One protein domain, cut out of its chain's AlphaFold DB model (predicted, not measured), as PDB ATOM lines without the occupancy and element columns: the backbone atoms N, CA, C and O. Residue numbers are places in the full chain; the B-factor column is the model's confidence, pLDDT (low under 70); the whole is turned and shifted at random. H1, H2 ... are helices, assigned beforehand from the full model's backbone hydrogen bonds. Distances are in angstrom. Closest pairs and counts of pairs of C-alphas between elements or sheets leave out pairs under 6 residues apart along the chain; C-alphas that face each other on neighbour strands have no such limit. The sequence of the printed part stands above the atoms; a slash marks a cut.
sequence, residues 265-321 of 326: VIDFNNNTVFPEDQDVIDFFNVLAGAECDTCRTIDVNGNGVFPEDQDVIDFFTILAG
ATOM      1  N   VAL A 265     109.348 149.133 112.088       85.19
ATOM      2  CA  VAL A 265     109.808 150.268 111.255       85.19
ATOM      3  C   VAL A 265     110.935 149.847 110.310       85.19
ATOM      4  O   VAL A 265     111.010 150.338 109.190       85.19
ATOM      5  N   ILE A 266     111.789 148.931 110.771       90.94
ATOM      6  CA  ILE A 266     112.950 148.454 110.022       90.94
ATOM      7  C   ILE A 266     112.566 147.545 108.863       90.94
ATOM      8  O   ILE A 266     113.296 147.526 107.889       90.94
ATOM      9  N   ASP A 267     111.420 146.867 108.935       91.56
ATOM     10  CA  ASP A 267     110.801 146.193 107.787       91.56
ATOM     11  C   ASP A 267     110.102 147.256 106.930       91.56
ATOM     12  O   ASP A 267     108.875 147.425 106.993       91.56
ATOM     13  N   PHE A 268     110.906 148.075 106.244       92.81
ATOM     14  CA  PHE A 268     110.434 149.282 105.571       92.81
ATOM     15  C   PHE A 268     109.594 148.923 104.355       92.81
ATOM     16  O   PHE A 268     108.543 149.523 104.157       92.81
ATOM     17  N   ASN A 269     110.010 147.930 103.569       92.06
ATOM     18  CA  ASN A 269     109.260 147.484 102.394       92.06
ATOM     19  C   ASN A 269     108.098 146.529 102.735       92.06
ATOM     20  O   ASN A 269     107.334 146.146 101.839       92.06
ATOM     21  N   ASN A 270     107.933 146.217 104.029       91.12
ATOM     22  CA  ASN A 270     106.861 145.410 104.604       91.12
ATOM     23  C   ASN A 270     106.799 143.996 104.001       91.12
ATOM     24  O   ASN A 270     105.717 143.468 103.724       91.12
ATOM     25  N   ASN A 271     107.965 143.389 103.765       91.69
ATOM     26  CA  ASN A 271     108.096 142.061 103.173       91.69
ATOM     27  C   ASN A 271     108.314 140.948 104.217       91.69
ATOM     28  O   ASN A 271     108.421 139.777 103.841       91.69
ATOM     29  N   THR A 272     108.326 141.286 105.515       90.56
ATOM     30  CA  THR A 272     108.543 140.396 106.675       90.56
ATOM     31  C   THR A 272     109.979 139.904 106.892       90.56
ATOM     32  O   THR A 272     110.224 139.126 107.819       90.56
ATOM     33  N   VAL A 273     110.937 140.364 106.090       92.88
ATOM     34  CA  VAL A 273     112.372 140.092 106.228       92.88
ATOM     35  C   VAL A 273     113.042 141.357 106.744       92.88
ATOM     36  O   VAL A 273     113.121 142.342 106.037       92.88
ATOM     37  N   PHE A 274     113.528 141.337 107.987       91.50
ATOM     38  CA  PHE A 274     114.190 142.499 108.580       91.50
ATOM     39  C   PHE A 274     115.159 142.094 109.707       91.50
ATOM     40  O   PHE A 274     114.901 141.124 110.432       91.50
ATOM     41  N   PRO A 275     116.249 142.852 109.925       92.19
ATOM     42  CA  PRO A 275     116.762 143.891 109.027       92.19
ATOM     43  C   PRO A 275     117.395 143.285 107.764       92.19
ATOM     44  O   PRO A 275     118.137 142.305 107.866       92.19
ATOM     45  N   GLU A 276     117.182 143.898 106.599       94.88
ATOM     46  CA  GLU A 276     117.977 143.636 105.395       94.88
ATOM     47  C   GLU A 276     118.452 144.923 104.701       94.88
ATOM     48  O   GLU A 276     117.885 146.000 104.869       94.88
ATOM     49  N   ASP A 277     119.512 144.825 103.890       96.38
ATOM     50  CA  ASP A 277     120.034 145.975 103.131       96.38
ATOM     51  C   ASP A 277     118.975 146.554 102.176       96.38
ATOM     52  O   ASP A 277     118.997 147.746 101.866       96.38
ATOM     53  N   GLN A 278     118.035 145.716 101.727       96.31
ATOM     54  CA  GLN A 278     116.937 146.126 100.861       96.31
ATOM     55  C   GLN A 278     115.990 147.110 101.562       96.31
ATOM     56  O   GLN A 278     115.580 148.069 100.917       96.31
ATOM     57  N   ASP A 279     115.736 146.974 102.871       95.69
ATOM     58  CA  ASP A 279     114.942 147.947 103.640       95.69
ATOM     59  C   ASP A 279     115.566 149.346 103.593       95.69
ATOM     60  O   ASP A 279     114.884 150.350 103.396       95.69
ATOM     61  N   VAL A 280     116.892 149.410 103.745       96.12
ATOM     62  CA  VAL A 280     117.654 150.666 103.725       96.12
ATOM     63  C   VAL A 280     117.652 151.277 102.324       96.12
ATOM     64  O   VAL A 280     117.510 152.492 102.170       96.12
ATOM     65  N   ILE A 281     117.806 150.443 101.293       96.56
ATOM     66  CA  ILE A 281     117.749 150.870  99.890       96.56
ATOM     67  C   ILE A 281     116.356 151.415  99.558       96.56
ATOM     68  O   ILE A 281     116.250 152.498  98.981       96.56
ATOM     69  N   ASP A 282     115.300 150.699  99.941       96.50
ATOM     70  CA  ASP A 282     113.917 151.089  99.680       96.50
ATOM     71  C   ASP A 282     113.554 152.377 100.423       96.50
ATOM     72  O   ASP A 282     112.963 153.273  99.817       96.50
ATOM     73  N   PHE A 283     113.999 152.537 101.675       95.44
ATOM     74  CA  PHE A 283     113.837 153.779 102.434       95.44
ATOM     75  C   PHE A 283     114.404 154.983 101.677       95.44
ATOM     76  O   PHE A 283     113.698 155.966 101.452       95.44
ATOM     77  N   PHE A 284     115.652 154.900 101.203       96.69
ATOM     78  CA  PHE A 284     116.261 156.001 100.453       96.69
ATOM     79  C   PHE A 284     115.662 156.207  99.061       96.69
ATOM     80  O   PHE A 284     115.618 157.346  98.592       96.69
ATOM     81  N   ASN A 285     115.182 155.151  98.404       96.19
ATOM     82  CA  ASN A 285     114.475 155.285  97.132       96.19
ATOM     83  C   ASN A 285     113.179 156.083  97.316       96.19
ATOM     84  O   ASN A 285     112.940 157.029  96.564       96.19
ATOM     85  N   VAL A 286     112.370 155.752  98.329       95.00
ATOM     86  CA  VAL A 286     111.124 156.477  98.631       95.00
ATOM     87  C   VAL A 286     111.418 157.899  99.105       95.00
ATOM     88  O   VAL A 286     110.782 158.841  98.635       95.00
ATOM     89  N   LEU A 287     112.440 158.091  99.947       94.75
ATOM     90  CA  LEU A 287     112.912 159.420 100.353       94.75
ATOM     91  C   LEU A 287     113.310 160.286  99.139       94.75
ATOM     92  O   LEU A 287     113.084 161.494  99.134       94.75
ATOM     93  N   ALA A 288     113.863 159.669  98.087       94.88
ATOM     94  CA  ALA A 288     114.212 160.318  96.822       94.88
ATOM     95  C   ALA A 288     113.026 160.483  95.844       94.88
ATOM     96  O   ALA A 288     113.216 160.992  94.737       94.88
ATOM     97  N   GLY A 289     111.812 160.088  96.242       92.81
ATOM     98  CA  GLY A 289     110.578 160.257  95.473       92.81
ATOM     99  C   GLY A 289     110.150 159.044  94.644       92.81
ATOM    100  O   GLY A 289     109.297 159.195  93.771       92.81
ATOM    101  N   ALA A 290     110.726 157.859  94.870       93.88
ATOM    102  CA  ALA A 290     110.207 156.630  94.276       93.88
ATOM    103  C   ALA A 290     108.859 156.240  94.906       93.88
ATOM    104  O   ALA A 290     108.643 156.410  96.104       93.88
ATOM    105  N   GLU A 291     107.962 155.677  94.097       91.56
ATOM    106  CA  GLU A 291     106.715 155.090  94.591       91.56
ATOM    107  C   GLU A 291     106.985 153.705  95.194       91.56
ATOM    108  O   GLU A 291     107.743 152.908  94.634       91.56
ATOM    109  N   CYS A 292     106.353 153.409  96.330       88.38
ATOM    110  CA  CYS A 292     106.352 152.079  96.925       88.38
ATOM    111  C   CYS A 292     105.042 151.831  97.679       88.38
ATOM    112  O   CYS A 292     104.838 152.342  98.778       88.38
ATOM    113  N   ASP A 293     104.164 151.018  97.092       82.88
ATOM    114  CA  ASP A 293     102.811 150.788  97.617       82.88
ATOM    115  C   ASP A 293     102.784 149.959  98.906       82.88
ATOM    116  O   ASP A 293     101.847 150.062  99.699       82.88
ATOM    117  N   THR A 294     103.787 149.101  99.108       86.94
ATOM    118  CA  THR A 294     103.888 148.253 100.303       86.94
ATOM    119  C   THR A 294     104.740 148.881 101.393       86.94
ATOM    120  O   THR A 294     104.676 148.417 102.530       86.94
ATOM    121  N   CYS A 295     105.522 149.913 101.068       89.12
ATOM    122  CA  CYS A 295     106.455 150.487 102.017       89.12
ATOM    123  C   CYS A 295     105.737 151.236 103.137       89.12
ATOM    124  O   CYS A 295     104.657 151.811 102.972       89.12
ATOM    125  N   ARG A 296     106.385 151.264 104.297       88.19
ATOM    126  CA  ARG A 296     105.996 152.112 105.417       88.19
ATOM    127  C   ARG A 296     106.220 153.581 105.067       88.19
ATOM    128  O   ARG A 296     106.944 153.934 104.140       88.19
ATOM    129  N   THR A 297     105.574 154.451 105.833       87.62
ATOM    130  CA  THR A 297     105.782 155.896 105.711       87.62
ATOM    131  C   THR A 297     107.230 156.265 106.038       87.62
ATOM    132  O   THR A 297     107.847 155.662 106.916       87.62
ATOM    133  N   ILE A 298     107.750 157.277 105.343       90.50
ATOM    134  CA  ILE A 298     109.061 157.877 105.628       90.50
ATOM    135  C   ILE A 298     109.023 158.852 106.812       90.50
ATOM    136  O   ILE A 298     110.077 159.255 107.268       90.50
ATOM    137  N   ASP A 299     107.834 159.200 107.313       86.94
ATOM    138  CA  ASP A 299     107.600 159.976 108.547       86.94
ATOM    139  C   ASP A 299     107.812 159.063 109.771       86.94
ATOM    140  O   ASP A 299     106.853 158.575 110.382       86.94
ATOM    141  N   VAL A 300     109.073 158.724 110.054       87.12
ATOM    142  CA  VAL A 300     109.464 157.670 111.009       87.12
ATOM    143  C   VAL A 300     109.077 158.043 112.436       87.12
ATOM    144  O   VAL A 300     108.603 157.189 113.189       87.12
ATOM    145  N   ASN A 301     109.244 159.315 112.803       80.50
ATOM    146  CA  ASN A 301     108.913 159.818 114.138       80.50
ATOM    147  C   ASN A 301     107.432 160.162 114.321       80.50
ATOM    148  O   ASN A 301     106.975 160.403 115.439       80.50
ATOM    149  N   GLY A 302     106.665 160.167 113.237       77.50
ATOM    150  CA  GLY A 302     105.236 160.360 113.293       77.50
ATOM    151  C   GLY A 302     104.757 161.788 113.505       77.50
ATOM    152  O   GLY A 302     103.574 161.983 113.813       77.50
ATOM    153  N   ASN A 303     105.621 162.789 113.345       76.38
ATOM    154  CA  ASN A 303     105.290 164.184 113.621       76.38
ATOM    155  C   ASN A 303     104.508 164.858 112.472       76.38
ATOM    156  O   ASN A 303     103.927 165.929 112.667       76.38
ATOM    157  N   GLY A 304     104.397 164.209 111.304       78.62
ATOM    158  CA  GLY A 304     103.669 164.758 110.156       78.62
ATOM    159  C   GLY A 304     104.453 165.769 109.324       78.62
ATOM    160  O   GLY A 304     103.848 166.451 108.495       78.62
ATOM    161  N   VAL A 305     105.760 165.865 109.546       83.81
ATOM    162  CA  VAL A 305     106.729 166.616 108.755       83.81
ATOM    163  C   VAL A 305     107.620 165.590 108.073       83.81
ATOM    164  O   VAL A 305     108.376 164.899 108.731       83.81
ATOM    165  N   PHE A 306     107.506 165.466 106.755       86.81
ATOM    166  CA  PHE A 306     108.312 164.529 105.979       86.81
ATOM    167  C   PHE A 306     108.402 164.990 104.515       86.81
ATOM    168  O   PHE A 306     107.445 165.580 103.997       86.81
ATOM    169  N   PRO A 307     109.521 164.723 103.820       90.75
ATOM    170  CA  PRO A 307     110.767 164.175 104.364       90.75
ATOM    171  C   PRO A 307     111.521 165.199 105.234       90.75
ATOM    172  O   PRO A 307     111.615 166.370 104.859       90.75
ATOM    173  N   GLU A 308     112.117 164.765 106.347       92.06
ATOM    174  CA  GLU A 308     113.092 165.564 107.103       92.06
ATOM    175  C   GLU A 308     114.328 164.759 107.547       92.06
ATOM    176  O   GLU A 308     114.313 163.533 107.616       92.06
ATOM    177  N   ASP A 309     115.427 165.452 107.873       94.56
ATOM    178  CA  ASP A 309     116.665 164.806 108.348       94.56
ATOM    179  C   ASP A 309     116.434 163.993 109.632       94.56
ATOM    180  O   ASP A 309     117.114 162.994 109.875       94.56
ATOM    181  N   GLN A 310     115.468 164.414 110.451       91.94
ATOM    182  CA  GLN A 310     115.112 163.728 111.685       91.94
ATOM    183  C   GLN A 310     114.540 162.328 111.405       91.94
ATOM    184  O   GLN A 310     114.947 161.389 112.083       91.94
ATOM    185  N   ASP A 311     113.739 162.141 110.349       91.44
ATOM    186  CA  ASP A 311     113.250 160.818 109.934       91.44
ATOM    187  C   ASP A 311     114.395 159.853 109.607       91.44
ATOM    188  O   ASP A 311     114.381 158.681 109.986       91.44
ATOM    189  N   VAL A 312     115.426 160.358 108.918       94.31
ATOM    190  CA  VAL A 312     116.618 159.576 108.561       94.31
ATOM    191  C   VAL A 312     117.394 159.186 109.819       94.31
ATOM    192  O   VAL A 312     117.812 158.036 109.966       94.31
ATOM    193  N   ILE A 313     117.579 160.130 110.746       93.62
ATOM    194  CA  ILE A 313     118.247 159.880 112.030       93.62
ATOM    195  C   ILE A 313     117.479 158.834 112.839       93.62
ATOM    196  O   ILE A 313     118.097 157.914 113.384       93.62
ATOM    197  N   ASP A 314     116.154 158.941 112.902       90.56
ATOM    198  CA  ASP A 314     115.308 158.021 113.653       90.56
ATOM    199  C   ASP A 314     115.324 156.620 113.036       90.56
ATOM    200  O   ASP A 314     115.513 155.642 113.764       90.56
ATOM    201  N   PHE A 315     115.267 156.504 111.703       92.50
ATOM    202  CA  PHE A 315     115.399 155.222 111.006       92.50
ATOM    203  C   PHE A 315     116.701 154.499 111.381       92.50
ATOM    204  O   PHE A 315     116.680 153.346 111.818       92.50
ATOM    205  N   PHE A 316     117.846 155.187 111.291       94.50
ATOM    206  CA  PHE A 316     119.141 154.591 111.635       94.50
ATOM    207  C   PHE A 316     119.328 154.351 113.134       94.50
ATOM    208  O   PHE A 316     120.014 153.401 113.520       94.50
ATOM    209  N   THR A 317     118.711 155.169 113.985       92.25
ATOM    210  CA  THR A 317     118.715 154.955 115.437       92.25
ATOM    211  C   THR A 317     117.999 153.655 115.782       92.25
ATOM    212  O   THR A 317     118.544 152.840 116.529       92.25
ATOM    213  N   ILE A 318     116.826 153.415 115.189       90.44
ATOM    214  CA  ILE A 318     116.067 152.175 115.380       90.44
ATOM    215  C   ILE A 318     116.827 150.989 114.772       90.44
ATOM    216  O   ILE A 318     116.932 149.942 115.415       90.44
ATOM    217  N   LEU A 319     117.426 151.154 113.586       92.69
ATOM    218  CA  LEU A 319     118.206 150.101 112.921       92.69
ATOM    219  C   LEU A 319     119.395 149.654 113.784       92.69
ATOM    220  O   LEU A 319     119.723 148.470 113.841       92.69
ATOM    221  N   ALA A 320     120.008 150.592 114.510       92.75
ATOM    222  CA  ALA A 320     121.091 150.334 115.455       92.75
ATOM    223  C   ALA A 320     120.625 149.769 116.817       92.75
ATOM    224  O   ALA A 320     121.452 149.565 117.710       92.75
ATOM    225  N   GLY A 321     119.326 149.506 117.001       88.12
ATOM    226  CA  GLY A 321     118.745 148.984 118.243       88.12
ATOM    227  C   GLY A 321     118.434 150.049 119.301       88.12
ATOM    228  O   GLY A 321     118.219 149.708 120.467       88.12
TER     229      GLY A 321
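Overview. This is residues 265 to 321 of the 326 residues of an uncharacterized protein of Phycisphaerae bacterium (UniProt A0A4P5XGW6). There is little regular structure here: two short helices, H1 and H2, run side by side in opposite directions with a gap between them, and the loops of residues 265 to 276 and 288 to 308 lie mostly to one side of the pair. The printed part has 57 residues with two named helices, H1 then H2, and no named strand; the class is all helix, with 22 residues in named elements. It is compact, with a radius of gyration of the C-alphas of 10.3 A, and spans 27 by 27 by 15 A.

Arrangement. Look first at H1, residues 277 to 287, then at H2, residues 309 to 319: they are near each other, with 8 pairs of C-alphas within 10 A but no pair within 8 A. In H1 and H2 every O i to N i+4 pair is within hydrogen-bond range.

Along the chain. Find C-alpha 277 at (120.034, 145.975, 103.131); from there H1 runs 15.5 A to C-alpha 287. H2, also 15.5 A, ends at C-alpha 319, at (118.206, 150.101, 112.921).

Size, cuts and confidence. The C-alphas of Val 273 and Val 305 are the two farthest apart, 27.2 A. The link from H1 to H2 is long, 21 residues. The printed part has no cut, and no printed residue is under 70 in pLDDT.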